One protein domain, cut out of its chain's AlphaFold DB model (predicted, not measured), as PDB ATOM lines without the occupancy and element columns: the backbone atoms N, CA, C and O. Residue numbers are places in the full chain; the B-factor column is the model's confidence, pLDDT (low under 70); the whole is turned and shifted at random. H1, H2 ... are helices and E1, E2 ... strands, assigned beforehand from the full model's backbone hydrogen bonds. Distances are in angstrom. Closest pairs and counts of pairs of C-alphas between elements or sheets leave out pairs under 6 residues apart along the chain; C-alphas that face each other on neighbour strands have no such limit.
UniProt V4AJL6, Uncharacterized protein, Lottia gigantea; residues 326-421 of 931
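What this domain is: This is residues 326 to 421 of the 931 residues of an uncharacterized protein of Lottia gigantea (UniProt V4AJL6). A small three-stranded sheet is covered on one face by H3, near the middle of the domain, and H4 passes by its edge strand E3. H2 crosses H3 at a steep angle, and the later part of H1 packs on both. The printed part has 96 residues, mostly helix, in the order H1 H2 E1 E2 E3 H3 H4; the sheet E1 - E2 - E3 is antiparallel. It is compact, with a radius of gyration of the C-alphas of 12.5 A and spans of 34 by 31 by 22 A.

How they stand to each other: E1, residues 365 to 368, E2, 373 to 376, and E3, 379 to 383, form a meander, each strand the antiparallel neighbour of the one before, and two hairpins. N 366 and O 375 are 3.0 A apart, N 374 and O 382 2.8 A, both within hydrogen-bond range. H3, residues 390 to 403, is on the sheet at a height of 7.3 A, making two layers, a helix on one face of a sheet; C-alphas 383 and 393 are their closest, 4.5 A. H2, residues 348 to 358, touches H3 at a steep tilt of 56 degrees, the same way, closest at C-alphas 348 and 395, 5.3 A. H1, residues 326 to 339, touches H3 with residues 336 to 339 alone, about perpendicular at 89 degrees, closest at C-alphas 336 and 401, 5.4 A. H4, residues 406 to 419, only grazes the sheet; C-alphas 380 and 413 are the closest of E3 and H4, 5.4 A. H2 and H4 are apart. In the four helices every O i to N i+4 pair is within hydrogen-bond range.

Where its parts are: H1 begins at C-alpha 326 (14.146, 32.061, 6.626) and is 19.7 A long. H3 is 20.4 A long. H4, 19.7 A, ends at C-alpha 419 (15.681, 45.361, -13.316).

The domain as a whole: The C-alphas farthest apart, of Ala 343 and Ala 421, are 36.5 A apart. The printed part has no cut and no long link. The model's pLDDT is under 70 at residues 368 to 372, 378, 384 to 389 and 414 to 421.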
ATOM      1  N   LYS A 326      13.268  33.005   5.920       84.50
ATOM      2  CA  LYS A 326      14.146  32.061   6.626       84.50
ATOM      3  C   LYS A 326      13.783  30.608   6.304       84.50
ATOM      4  O   LYS A 326      14.655  29.818   5.956       84.50
ATOM      5  N   GLU A 327      12.496  30.265   6.345       82.12
ATOM      6  CA  GLU A 327      12.013  28.911   6.047       82.12
ATOM      7  C   GLU A 327      12.188  28.547   4.558       82.12
ATOM      8  O   GLU A 327      12.568  27.419   4.230       82.12
ATOM      9  N   ARG A 328      11.969  29.506   3.646       84.00
ATOM     10  CA  ARG A 328      12.267  29.387   2.207       84.00
ATOM     11  C   ARG A 328      13.748  29.087   1.989       84.00
ATOM     12  O   ARG A 328      14.090  28.150   1.269       84.00
ATOM     13  N   ASP A 329      14.620  29.861   2.622       88.00
ATOM     14  CA  ASP A 329      16.069  29.737   2.488       88.00
ATOM     15  C   ASP A 329      16.584  28.407   3.063       88.00
ATOM     16  O   ASP A 329      17.466  27.785   2.475       88.00
ATOM     17  N   GLU A 330      16.016  27.919   4.168       89.19
ATOM     18  CA  GLU A 330      16.317  26.588   4.711       89.19
ATOM     19  C   GLU A 330      15.895  25.453   3.768       89.19
ATOM     20  O   GLU A 330      16.666  24.512   3.549       89.19
ATOM     21  N   LYS A 331      14.692  25.538   3.182       87.19
ATOM     22  CA  LYS A 331      14.226  24.596   2.148       87.19
ATOM     23  C   LYS A 331      15.147  24.620   0.931       87.19
ATOM     24  O   LYS A 331      15.501  23.559   0.417       87.19
ATOM     25  N   LEU A 332      15.566  25.810   0.505       87.38
ATOM     26  CA  LEU A 332      16.432  25.985  -0.653       87.38
ATOM     27  C   LEU A 332      17.854  25.473  -0.388       87.38
ATOM     28  O   LEU A 332      18.381  24.746  -1.222       87.38
ATOM     29  N   LYS A 333      18.439  25.718   0.795       89.62
ATOM     30  CA  LYS A 333      19.722  25.111   1.207       89.62
ATOM     31  C   LYS A 333      19.653  23.584   1.196       89.62
ATOM     32  O   LYS A 333      20.531  22.947   0.621       89.62
ATOM     33  N   LYS A 334      18.596  22.990   1.768       88.38
ATOM     34  CA  LYS A 334      18.371  21.530   1.734       88.38
ATOM     35  C   LYS A 334      18.289  21.006   0.294       88.38
ATOM     36  O   LYS A 334      18.881  19.974  -0.011       88.38
ATOM     37  N   PHE A 335      17.626  21.742  -0.600       89.25
ATOM     38  CA  PHE A 335      17.518  21.394  -2.018       89.25
ATOM     39  C   PHE A 335      18.841  21.522  -2.785       89.25
ATOM     40  O   PHE A 335      19.206  20.598  -3.507       89.25
ATOM     41  N   MET A 336      19.607  22.593  -2.572       89.94
ATOM     42  CA  MET A 336      20.936  22.782  -3.171       89.94
ATOM     43  C   MET A 336      21.928  21.699  -2.728       89.94
ATOM     44  O   MET A 336      22.635  21.139  -3.561       89.94
ATOM     45  N   THR A 337      21.957  21.351  -1.436       87.25
ATOM     46  CA  THR A 337      22.822  20.275  -0.921       87.25
ATOM     47  C   THR A 337      22.493  18.930  -1.567       87.25
ATOM     48  O   THR A 337      23.405  18.192  -1.928       87.25
ATOM     49  N   ALA A 338      21.209  18.628  -1.777       84.06
ATOM     50  CA  ALA A 338      20.791  17.402  -2.450       84.06
ATOM     51  C   ALA A 338      21.100  17.415  -3.953       84.06
ATOM     52  O   ALA A 338      21.564  16.420  -4.495       84.06
ATOM     53  N   LEU A 339      20.899  18.549  -4.633       85.44
ATOM     54  CA  LEU A 339      21.206  18.703  -6.059       85.44
ATOM     55  C   LEU A 339      22.693  18.519  -6.391       85.44
ATOM     56  O   LEU A 339      23.009  18.150  -7.519       85.44
ATOM     57  N   LYS A 340      23.596  18.737  -5.427       82.81
ATOM     58  CA  LYS A 340      25.035  18.468  -5.588       82.81
ATOM     59  C   LYS A 340      25.385  16.977  -5.609       82.81
ATOM     60  O   LYS A 340      26.418  16.625  -6.164       82.81
ATOM     61  N   THR A 341      24.548  16.115  -5.031       76.62
ATOM     62  CA  THR A 341      24.752  14.653  -4.995       76.62
ATOM     63  C   THR A 341      23.746  13.878  -5.850       76.62
ATOM     64  O   THR A 341      23.858  12.660  -5.983       76.62
ATOM     65  N   PHE A 342      22.765  14.559  -6.451       81.88
ATOM     66  CA  PHE A 342      21.733  13.944  -7.280       81.88
ATOM     67  C   PHE A 342      22.199  13.779  -8.734       81.88
ATOM     68  O   PHE A 342      22.572  14.754  -9.388       81.88
ATOM     69  N   ALA A 343      22.137  12.550  -9.252       78.75
ATOM     70  CA  ALA A 343      22.447  12.260 -10.650       78.75
ATOM     71  C   ALA A 343      21.407  12.884 -11.599       78.75
ATOM     72  O   ALA A 343      20.198  12.805 -11.359       78.75
ATOM     73  N   ASP A 344      21.880  13.483 -12.692       78.81
ATOM     74  CA  ASP A 344      21.005  14.075 -13.701       78.81
ATOM     75  C   ASP A 344      20.236  12.992 -14.475       78.81
ATOM     76  O   ASP A 344      20.765  11.934 -14.811       78.81
ATOM     77  N   LYS A 345      18.957  13.264 -14.745       80.75
ATOM     78  CA  LYS A 345      18.073  12.450 -15.587       80.75
ATOM     79  C   LYS A 345      17.966  13.047 -16.991       80.75
ATOM     80  O   LYS A 345      18.361  14.186 -17.222       80.75
ATOM     81  N   ASN A 346      17.338  12.288 -17.892       76.50
ATOM     82  CA  ASN A 346      17.179  12.583 -19.323       76.50
ATOM     83  C   ASN A 346      16.665  13.999 -19.655       76.50
ATOM     84  O   ASN A 346      16.938  14.493 -20.746       76.50
ATOM     85  N   ASP A 347      15.925  14.660 -18.757       85.62
ATOM     86  CA  ASP A 347      15.504  16.049 -18.933       85.62
ATOM     87  C   ASP A 347      15.547  16.860 -17.623       85.62
ATOM     88  O   ASP A 347      15.298  16.357 -16.522       85.62
ATOM     89  N   ALA A 348      15.820  18.163 -17.753       83.56
ATOM     90  CA  ALA A 348      15.980  19.081 -16.626       83.56
ATOM     91  C   ALA A 348      14.730  19.188 -15.728       83.56
ATOM     92  O   ALA A 348      14.856  19.404 -14.521       83.56
ATOM     93  N   VAL A 349      13.520  19.015 -16.276       86.94
ATOM     94  CA  VAL A 349      12.280  19.104 -15.491       86.94
ATOM     95  C   VAL A 349      12.149  17.871 -14.596       86.94
ATOM     96  O   VAL A 349      11.918  18.012 -13.390       86.94
ATOM     97  N   SER A 350      12.360  16.667 -15.138       86.06
ATOM     98  CA  SER A 350      12.340  15.434 -14.340       86.06
ATOM     99  C   SER A 350      13.461  15.384 -13.307       86.06
ATOM    100  O   SER A 350      13.213  14.928 -12.189       86.06
ATOM    101  N   THR A 351      14.661  15.871 -13.633       85.06
ATOM    102  CA  THR A 351      15.779  15.995 -12.683       85.06
ATOM    103  C   THR A 351      15.392  16.871 -11.492       85.06
ATOM    104  O   THR A 351      15.417  16.401 -10.354       85.06
ATOM    105  N   PHE A 352      14.930  18.100 -11.746       88.12
ATOM    106  CA  PHE A 352      14.550  19.068 -10.710       88.12
ATOM    107  C   PHE A 352      13.456  18.525  -9.778       88.12
ATOM    108  O   PHE A 352      13.613  18.530  -8.556       88.12
ATOM    109  N   TYR A 353      12.359  17.990 -10.332       87.31
ATOM    110  CA  TYR A 353      11.281  17.430  -9.509       87.31
ATOM    111  C   TYR A 353      11.661  16.113  -8.820       87.31
ATOM    112  O   TYR A 353      11.109  15.822  -7.760       87.31
ATOM    113  N   SER A 354      12.578  15.314  -9.373       84.50
ATOM    114  CA  SER A 354      13.050  14.092  -8.703       84.50
ATOM    115  C   SER A 354      13.940  14.420  -7.503       84.50
ATOM    116  O   SER A 354      13.728  13.851  -6.434       84.50
ATOM    117  N   ALA A 355      14.861  15.375  -7.657       83.81
ATOM    118  CA  ALA A 355      15.715  15.861  -6.578       83.81
ATOM    119  C   ALA A 355      14.919  16.562  -5.463       83.81
ATOM    120  O   ALA A 355      15.288  16.482  -4.298       83.81
ATOM    121  N   LEU A 356      13.796  17.214  -5.790       84.06
ATOM    122  CA  LEU A 356      12.909  17.803  -4.781       84.06
ATOM    123  C   LEU A 356      12.131  16.729  -3.995       84.06
ATOM    124  O   LEU A 356      11.921  16.858  -2.787       84.06
ATOM    125  N   ARG A 357      11.697  15.657  -4.676       83.50
ATOM    126  CA  ARG A 357      10.978  14.535  -4.049       83.50
ATOM    127  C   ARG A 357      11.875  13.708  -3.131       83.50
ATOM    128  O   ARG A 357      11.399  13.306  -2.076       83.50
ATOM    129  N   SER A 358      13.139  13.468  -3.496       80.50
ATOM    130  CA  SER A 358      14.055  12.630  -2.700       80.50
ATOM    131  C   SER A 358      14.337  13.193  -1.303       80.50
ATOM    132  O   SER A 358      14.526  12.427  -0.365       80.50
ATOM    133  N   ILE A 359      14.292  14.517  -1.146       82.12
ATOM    134  CA  ILE A 359      14.430  15.216   0.144       82.12
ATOM    135  C   ILE A 359      13.102  15.571   0.820       82.12
ATOM    136  O   ILE A 359      13.105  16.212   1.871       82.12
ATOM    137  N   ASN A 360      11.968  15.213   0.212       78.94
ATOM    138  CA  ASN A 360      10.623  15.542   0.691       78.94
ATOM    139  C   ASN A 360      10.417  17.049   1.004       78.94
ATOM    140  O   ASN A 360       9.650  17.419   1.897       78.94
ATOM    141  N   VAL A 361      11.106  17.944   0.280       76.81
ATOM    142  CA  VAL A 361      10.987  19.397   0.486       76.81
ATOM    143  C   VAL A 361       9.723  19.904  -0.198       76.81
ATOM    144  O   VAL A 361       9.580  19.893  -1.422       76.81
ATOM    145  N   ARG A 362       8.781  20.380   0.617       73.62
ATOM    146  CA  ARG A 362       7.470  20.857   0.172       73.62
ATOM    147  C   ARG A 362       7.511  22.347  -0.198       73.62
ATOM    148  O   ARG A 362       7.039  23.182   0.571       73.62
ATOM    149  N   ALA A 363       8.041  22.648  -1.380       73.38
ATOM    150  CA  ALA A 363       8.071  23.991  -1.975       73.38
ATOM    151  C   ALA A 363       6.924  24.227  -2.985       73.38
ATOM    152  O   ALA A 363       6.344  23.279  -3.526       73.38
ATOM    153  N   ASP A 364       6.594  25.491  -3.240       70.44
ATOM    154  CA  ASP A 364       5.738  25.970  -4.328       70.44
ATOM    155  C   ASP A 364       6.606  26.356  -5.538       70.44
ATOM    156  O   ASP A 364       7.337  27.347  -5.510       70.44
ATOM    157  N   ILE A 365       6.561  25.545  -6.599       78.19
ATOM    158  CA  ILE A 365       7.370  25.738  -7.811       78.19
ATOM    159  C   ILE A 365       6.467  26.259  -8.922       78.19
ATOM    160  O   ILE A 365       5.586  25.537  -9.398       78.19
ATOM    161  N   LYS A 366       6.710  27.494  -9.364       76.69
ATOM    162  CA  LYS A 366       5.888  28.186 -10.366       76.69
ATOM    163  C   LYS A 366       6.698  28.505 -11.610       76.69
ATOM    164  O   LYS A 366       7.691  29.222 -11.547       76.69
ATOM    165  N   TYR A 367       6.245  27.982 -12.745       74.75
ATOM    166  CA  TYR A 367       6.766  28.320 -14.064       74.75
ATOM    167  C   TYR A 367       5.784  29.248 -14.780       74.75
ATOM    168  O   TYR A 367       4.649  28.858 -15.053       74.75
ATOM    169  N   PHE A 368       6.220  30.464 -15.097       64.06
ATOM    170  CA  PHE A 368       5.427  31.448 -15.827       64.06
ATOM    171  C   PHE A 368       5.724  31.337 -17.320       64.06
ATOM    172  O   PHE A 368       6.716  31.868 -17.814       64.06
ATOM    173  N   GLN A 369       4.838  30.658 -18.050       61.47
ATOM    174  CA  GLN A 369       5.008  30.372 -19.478       61.47
ATOM    175  C   GLN A 369       5.230  31.635 -20.328       61.47
ATOM    176  O   GLN A 369       6.111  31.630 -21.180       61.47
ATOM    177  N   LYS A 370       4.506  32.733 -20.052       59.00
ATOM    178  CA  LYS A 370       4.634  34.006 -20.794       59.00
ATOM    179  C   LYS A 370       6.024  34.645 -20.688       59.00
ATOM    180  O   LYS A 370       6.509  35.209 -21.659       59.00
ATOM    181  N   THR A 371       6.669  34.575 -19.523       59.22
ATOM    182  CA  THR A 371       8.008  35.157 -19.311       59.22
ATOM    183  C   THR A 371       9.129  34.135 -19.482       59.22
ATOM    184  O   THR A 371      10.294  34.518 -19.590       59.22
ATOM    185  N   GLY A 372       8.795  32.842 -19.507       63.69
ATOM    186  CA  GLY A 372       9.745  31.737 -19.469       63.69
ATOM    187  C   GLY A 372      10.459  31.589 -18.122       63.69
ATOM    188  O   GLY A 372      11.492  30.926 -18.083       63.69
ATOM    189  N   ALA A 373       9.959  32.215 -17.049       73.38
ATOM    190  CA  ALA A 373      10.628  32.303 -15.748       73.38
ATOM    191  C   ALA A 373      10.193  31.199 -14.768       73.38
ATOM    192  O   ALA A 373       9.025  30.806 -14.736       73.38
ATOM    193  N   LEU A 374      11.128  30.730 -13.938       76.56
ATOM    194  CA  LEU A 374      10.915  29.725 -12.897       76.56
ATOM    195  C   LEU A 374      11.152  30.317 -11.501       76.56
ATOM    196  O   LEU A 374      12.158  30.986 -11.269       76.56
ATOM    197  N   PHE A 375      10.244  30.016 -10.572       79.00
ATOM    198  CA  PHE A 375      10.287  30.452  -9.178       79.00
ATOM    199  C   PHE A 375      10.152  29.271  -8.209       79.00
ATOM    200  O   PHE A 375       9.432  28.310  -8.494       79.00
ATOM    201  N   PHE A 376      10.787  29.386  -7.043       82.69
ATOM    202  CA  PHE A 376      10.719  28.457  -5.912       82.69
ATOM    203  C   PHE A 376      10.344  29.246  -4.656       82.69
ATOM    204  O   PHE A 376      11.097  30.129  -4.255       82.69
ATOM    205  N   ASP A 377       9.178  28.972  -4.060       75.62
ATOM    206  CA  ASP A 377       8.651  29.701  -2.892       75.62
ATOM    207  C   ASP A 377       8.810  31.237  -3.057       75.62
ATOM    208  O   ASP A 377       9.305  31.948  -2.184       75.62
ATOM    209  N   ARG A 378       8.398  31.734  -4.237       67.75
ATOM    210  CA  ARG A 378       8.498  33.129  -4.732       67.75
ATOM    211  C   ARG A 378       9.905  33.669  -5.051       67.75
ATOM    212  O   ARG A 378       9.984  34.738  -5.644       67.75
ATOM    213  N   LEU A 379      10.996  32.956  -4.765       76.81
ATOM    214  CA  LEU A 379      12.337  33.348  -5.225       76.81
ATOM    215  C   LEU A 379      12.520  32.998  -6.708       76.81
ATOM    216  O   LEU A 379      12.249  31.867  -7.112       76.81
ATOM    217  N   TYR A 380      12.991  33.949  -7.514       80.69
ATOM    218  CA  TYR A 380      13.359  33.716  -8.914       80.69
ATOM    219  C   TYR A 380      14.595  32.809  -9.015       80.69
ATOM    220  O   TYR A 380      15.582  33.031  -8.319       80.69
ATOM    221  N   LEU A 381      14.550  31.802  -9.896       78.56
ATOM    222  CA  LEU A 381      15.656  30.857 -10.109       78.56
ATOM    223  C   LEU A 381      16.260  30.885 -11.519       78.56
ATOM    224  O   LEU A 381      17.415  30.507 -11.676       78.56
ATOM    225  N   GLY A 382      15.520  31.294 -12.552       75.88
ATOM    226  CA  GLY A 382      16.021  31.268 -13.931       75.88
ATOM    227  C   GLY A 382      14.950  31.546 -14.981       75.88
ATOM    228  O   GLY A 382      13.751  31.532 -14.687       75.88
ATOM    229  N   ARG A 383      15.380  31.795 -16.220       74.25
ATOM    230  CA  ARG A 383      14.535  32.135 -17.367       74.25
ATOM    231  C   ARG A 383      15.083  31.499 -18.638       74.25
ATOM    232  O   ARG A 383      16.236  31.702 -19.000       74.25
ATOM    233  N   GLY A 384      14.225  30.789 -19.370       63.56
ATOM    234  CA  GLY A 384      14.589  30.208 -20.665       63.56
ATOM    235  C   GLY A 384      15.114  31.280 -21.625       63.56
ATOM    236  O   GLY A 384      14.348  32.118 -22.101       63.56
ATOM    237  N   ARG A 385      16.428  31.290 -21.886       55.19
ATOM    238  CA  ARG A 385      17.042  32.276 -22.783       55.19
ATOM    239  C   ARG A 385      16.602  32.002 -24.228       55.19
ATOM    240  O   ARG A 385      16.609  30.862 -24.684       55.19
ATOM    241  N   LYS A 386      16.224  33.075 -24.928       45.62
ATOM    242  CA  LYS A 386      15.708  33.149 -26.312       45.62
ATOM    243  C   LYS A 386      14.332  32.530 -26.621       45.62
ATOM    244  O   LYS A 386      13.657  33.116 -27.451       45.62
ATOM    245  N   ASN A 387      13.865  31.464 -25.961       46.44
ATOM    246  CA  ASN A 387      12.521  30.895 -26.209       46.44
ATOM    247  C   ASN A 387      11.782  30.515 -24.912       46.44
ATOM    248  O   ASN A 387      12.405  30.088 -23.938       46.44
ATOM    249  N   THR A 388      10.442  30.574 -24.914       55.03
ATOM    250  CA  THR A 388       9.549  30.203 -23.789       55.03
ATOM    251  C   THR A 388       9.456  28.686 -23.549       55.03
ATOM    252  O   THR A 388       8.404  28.152 -23.199       55.03
ATOM    253  N   PHE A 389      10.561  27.958 -23.727       64.38
ATOM    254  CA  PHE A 389      10.624  26.523 -23.482       64.38
ATOM    255  C   PHE A 389      10.941  26.233 -22.017       64.38
ATOM    256  O   PHE A 389      12.016  26.552 -21.503       64.38
ATOM    257  N   LYS A 390       9.997  25.558 -21.356       76.88
ATOM    258  CA  LYS A 390      10.064  25.150 -19.947       76.88
ATOM    259  C   LYS A 390      11.388  24.470 -19.584       76.88
ATOM    260  O   LYS A 390      11.972  24.807 -18.561       76.88
ATOM    261  N   GLN A 391      11.902  23.580 -20.434       82.50
ATOM    262  CA  GLN A 391      13.154  22.862 -20.171       82.50
ATOM    263  C   GLN A 391      14.365  23.790 -19.973       82.50
ATOM    264  O   GLN A 391      15.163  23.535 -19.078       82.50
ATOM    265  N   MET A 392      14.479  24.892 -20.725       79.06
ATOM    266  CA  MET A 392      15.626  25.808 -20.618       79.06
ATOM    267  C   MET A 392      15.632  26.586 -19.295       79.06
ATOM    268  O   MET A 392      16.688  26.772 -18.698       79.06
ATOM    269  N   ALA A 393      14.456  26.979 -18.795       78.69
ATOM    270  CA  ALA A 393      14.325  27.640 -17.495       78.69
ATOM    271  C   ALA A 393      14.677  26.701 -16.328       78.69
ATOM    272  O   ALA A 393      15.338  27.107 -15.376       78.69
ATOM    273  N   PHE A 394      14.268  25.431 -16.423       88.19
ATOM    274  CA  PHE A 394      14.648  24.400 -15.455       88.19
ATOM    275  C   PHE A 394      16.140  24.037 -15.549       88.19
ATOM    276  O   PHE A 394      16.744  23.751 -14.520       88.19
ATOM    277  N   LYS A 395      16.752  24.096 -16.742       87.44
ATOM    278  CA  LYS A 395      18.194  23.873 -16.927       87.44
ATOM    279  C   LYS A 395      19.034  24.973 -16.264       87.44
ATOM    280  O   LYS A 395      19.867  24.643 -15.427       87.44
ATOM    281  N   GLU A 396      18.755  26.254 -16.541       85.50
ATOM    282  CA  GLU A 396      19.461  27.375 -15.886       85.50
ATOM    283  C   GLU A 396      19.282  27.322 -14.356       85.50
ATOM    284  O   GLU A 396      20.242  27.506 -13.611       85.50
ATOM    285  N   ALA A 397      18.078  26.998 -13.869       87.31
ATOM    286  CA  ALA A 397      17.831  26.856 -12.437       87.31
ATOM    287  C   ALA A 397      18.630  25.703 -11.796       87.31
ATOM    288  O   ALA A 397      19.136  25.865 -10.687       87.31
ATOM    289  N   LEU A 398      18.779  24.554 -12.470       89.25
ATOM    290  CA  LEU A 398      19.628  23.456 -11.988       89.25
ATOM    291  C   LEU A 398      21.108  23.852 -11.945       89.25
ATOM    292  O   LEU A 398      21.771  23.602 -10.941       89.25
ATOM    293  N   GLU A 399      21.615  24.487 -13.003       87.50
ATOM    294  CA  GLU A 399      23.001  24.967 -13.077       87.50
ATOM    295  C   GLU A 399      23.294  25.958 -11.939       87.50
ATOM    296  O   GLU A 399      24.249  25.772 -11.181       87.50
ATOM    297  N   LYS A 400      22.409  26.942 -11.726       88.94
ATOM    298  CA  LYS A 400      22.529  27.914 -10.630       88.94
ATOM    299  C   LYS A 400      22.493  27.263  -9.251       88.94
ATOM    300  O   LYS A 400      23.352  27.568  -8.430       88.94
ATOM    301  N   LEU A 401      21.560  26.347  -8.993       89.00
ATOM    302  CA  LEU A 401      21.438  25.681  -7.688       89.00
ATOM    303  C   LEU A 401      22.595  24.719  -7.372       89.00
ATOM    304  O   LEU A 401      22.871  24.475  -6.195       89.00
ATOM    305  N   LYS A 402      23.278  24.184  -8.392       87.06
ATOM    306  CA  LYS A 402      24.497  23.377  -8.219       87.06
ATOM    307  C   LYS A 402      25.739  24.243  -7.974       87.06
ATOM    308  O   LYS A 402      26.549  23.896  -7.113       87.06
ATOM    309  N   ILE A 403      25.889  25.341  -8.719       85.31
ATOM    310  CA  ILE A 403      27.142  26.114  -8.811       85.31
ATOM    311  C   ILE A 403      27.174  27.312  -7.849       85.31
ATOM    312  O   ILE A 403      28.179  27.529  -7.173       85.31
ATOM    313  N   LEU A 404      26.104  28.107  -7.781       88.31
ATOM    314  CA  LEU A 404      26.107  29.369  -7.040       88.31
ATOM    315  C   LEU A 404      25.820  29.153  -5.543       88.31
ATOM    316  O   LEU A 404      24.987  28.322  -5.186       88.31
ATOM    317  N   PRO A 405      26.460  29.913  -4.635       89.00
ATOM    318  CA  PRO A 405      26.043  29.977  -3.238       89.00
ATOM    319  C   PRO A 405      24.701  30.713  -3.117       89.00
ATOM    320  O   PRO A 405      24.402  31.606  -3.911       89.00
ATOM    321  N   LEU A 406      23.913  30.375  -2.087       88.19
ATOM    322  CA  LEU A 406      22.565  30.924  -1.877       88.19
ATOM    323  C   LEU A 406      22.533  32.455  -1.957       88.19
ATOM    324  O   LEU A 406      21.631  33.014  -2.571       88.19
ATOM    325  N   ASP A 407      23.507  33.128  -1.352       87.06
ATOM    326  CA  ASP A 407      23.491  34.585  -1.266       87.06
ATOM    327  C   ASP A 407      23.732  35.246  -2.633       87.06
ATOM    328  O   ASP A 407      23.119  36.270  -2.908       87.06
ATOM    329  N   LYS A 408      24.475  34.601  -3.551       86.12
ATOM    330  CA  LYS A 408      24.549  35.042  -4.958       86.12
ATOM    331  C   LYS A 408      23.249  34.791  -5.725       86.12
ATOM    332  O   LYS A 408      22.869  35.605  -6.555       86.12
ATOM    333  N   ILE A 409      22.533  33.702  -5.433       85.06
ATOM    334  CA  ILE A 409      21.203  33.452  -6.023       85.06
ATOM    335  C   ILE A 409      20.205  34.517  -5.542       85.06
ATOM    336  O   ILE A 409      19.385  34.989  -6.326       85.06
ATOM    337  N   LYS A 410      20.301  34.947  -4.278       86.19
ATOM    338  CA  LYS A 410      19.506  36.057  -3.738       86.19
ATOM    339  C   LYS A 410      19.870  37.400  -4.363       86.19
ATOM    340  O   LYS A 410      18.948  38.124  -4.718       86.19
ATOM    341  N   THR A 411      21.156  37.736  -4.509       82.19
ATOM    342  CA  THR A 411      21.542  38.995  -5.170       82.19
ATOM    343  C   THR A 411      21.126  38.987  -6.633       82.19
ATOM    344  O   THR A 411      20.512  39.951  -7.059       82.19
ATOM    345  N   GLU A 412      21.300  37.887  -7.374       77.88
ATOM    346  CA  GLU A 412      20.757  37.769  -8.735       77.88
ATOM    347  C   GLU A 412      19.230  37.921  -8.771       77.88
ATOM    348  O   GLU A 412      18.703  38.618  -9.634       77.88
ATOM    349  N   ALA A 413      18.497  37.294  -7.845       77.06
ATOM    350  CA  ALA A 413      17.045  37.436  -7.771       77.06
ATOM    351  C   ALA A 413      16.621  38.873  -7.420       77.06
ATOM    352  O   ALA A 413      15.638  39.355  -7.977       77.06
ATOM    353  N   ALA A 414      17.367  39.570  -6.558       69.56
ATOM    354  CA  ALA A 414      17.138  40.968  -6.197       69.56
ATOM    355  C   ALA A 414      17.524  41.938  -7.330       69.56
ATOM    356  O   ALA A 414      16.781  42.869  -7.609       69.56
ATOM    357  N   GLU A 415      18.624  41.696  -8.045       68.62
ATOM    358  CA  GLU A 415      19.034  42.453  -9.234       68.62
ATOM    359  C   GLU A 415      18.053  42.266 -10.390       68.62
ATOM    360  O   GLU A 415      17.730  43.225 -11.089       68.62
ATOM    361  N   VAL A 416      17.558  41.042 -10.598       66.06
ATOM    362  CA  VAL A 416      16.485  40.770 -11.558       66.06
ATOM    363  C   VAL A 416      15.197  41.438 -11.094       66.06
ATOM    364  O   VAL A 416      14.569  42.086 -11.917       66.06
ATOM    365  N   SER A 417      14.852  41.379  -9.801       51.56
ATOM    366  CA  SER A 417      13.704  42.095  -9.220       51.56
ATOM    367  C   SER A 417      13.807  43.614  -9.386       51.56
ATOM    368  O   SER A 417      12.792  44.249  -9.641       51.56
ATOM    369  N   ALA A 418      15.007  44.194  -9.285       44.91
ATOM    370  CA  ALA A 418      15.262  45.621  -9.476       44.91
ATOM    371  C   ALA A 418      15.215  46.015 -10.962       44.91
ATOM    372  O   ALA A 418      14.567  46.990 -11.330       44.91
ATOM    373  N   LYS A 419      15.809  45.206 -11.852       42.16
ATOM    374  CA  LYS A 419      15.681  45.361 -13.316       42.16
ATOM    375  C   LYS A 419      14.259  45.077 -13.816       42.16
ATOM    376  O   LYS A 419      13.887  45.533 -14.891       42.16
ATOM    377  N   SER A 420      13.458  44.347 -13.042       39.09
ATOM    378  CA  SER A 420      12.025  44.143 -13.246       39.09
ATOM    379  C   SER A 420      11.168  44.909 -12.233       39.09
ATOM    380  O   SER A 420      10.044  44.488 -11.972       39.09
ATOM    381  N   ALA A 421      11.649  46.032 -11.681       29.33
ATOM    382  CA  ALA A 421      10.864  46.864 -10.760       29.33
ATOM    383  C   ALA A 421       9.609  47.462 -11.432       29.33
ATOM    384  O   ALA A 421       8.635  47.765 -10.759       29.33
TER     385      ALA A 421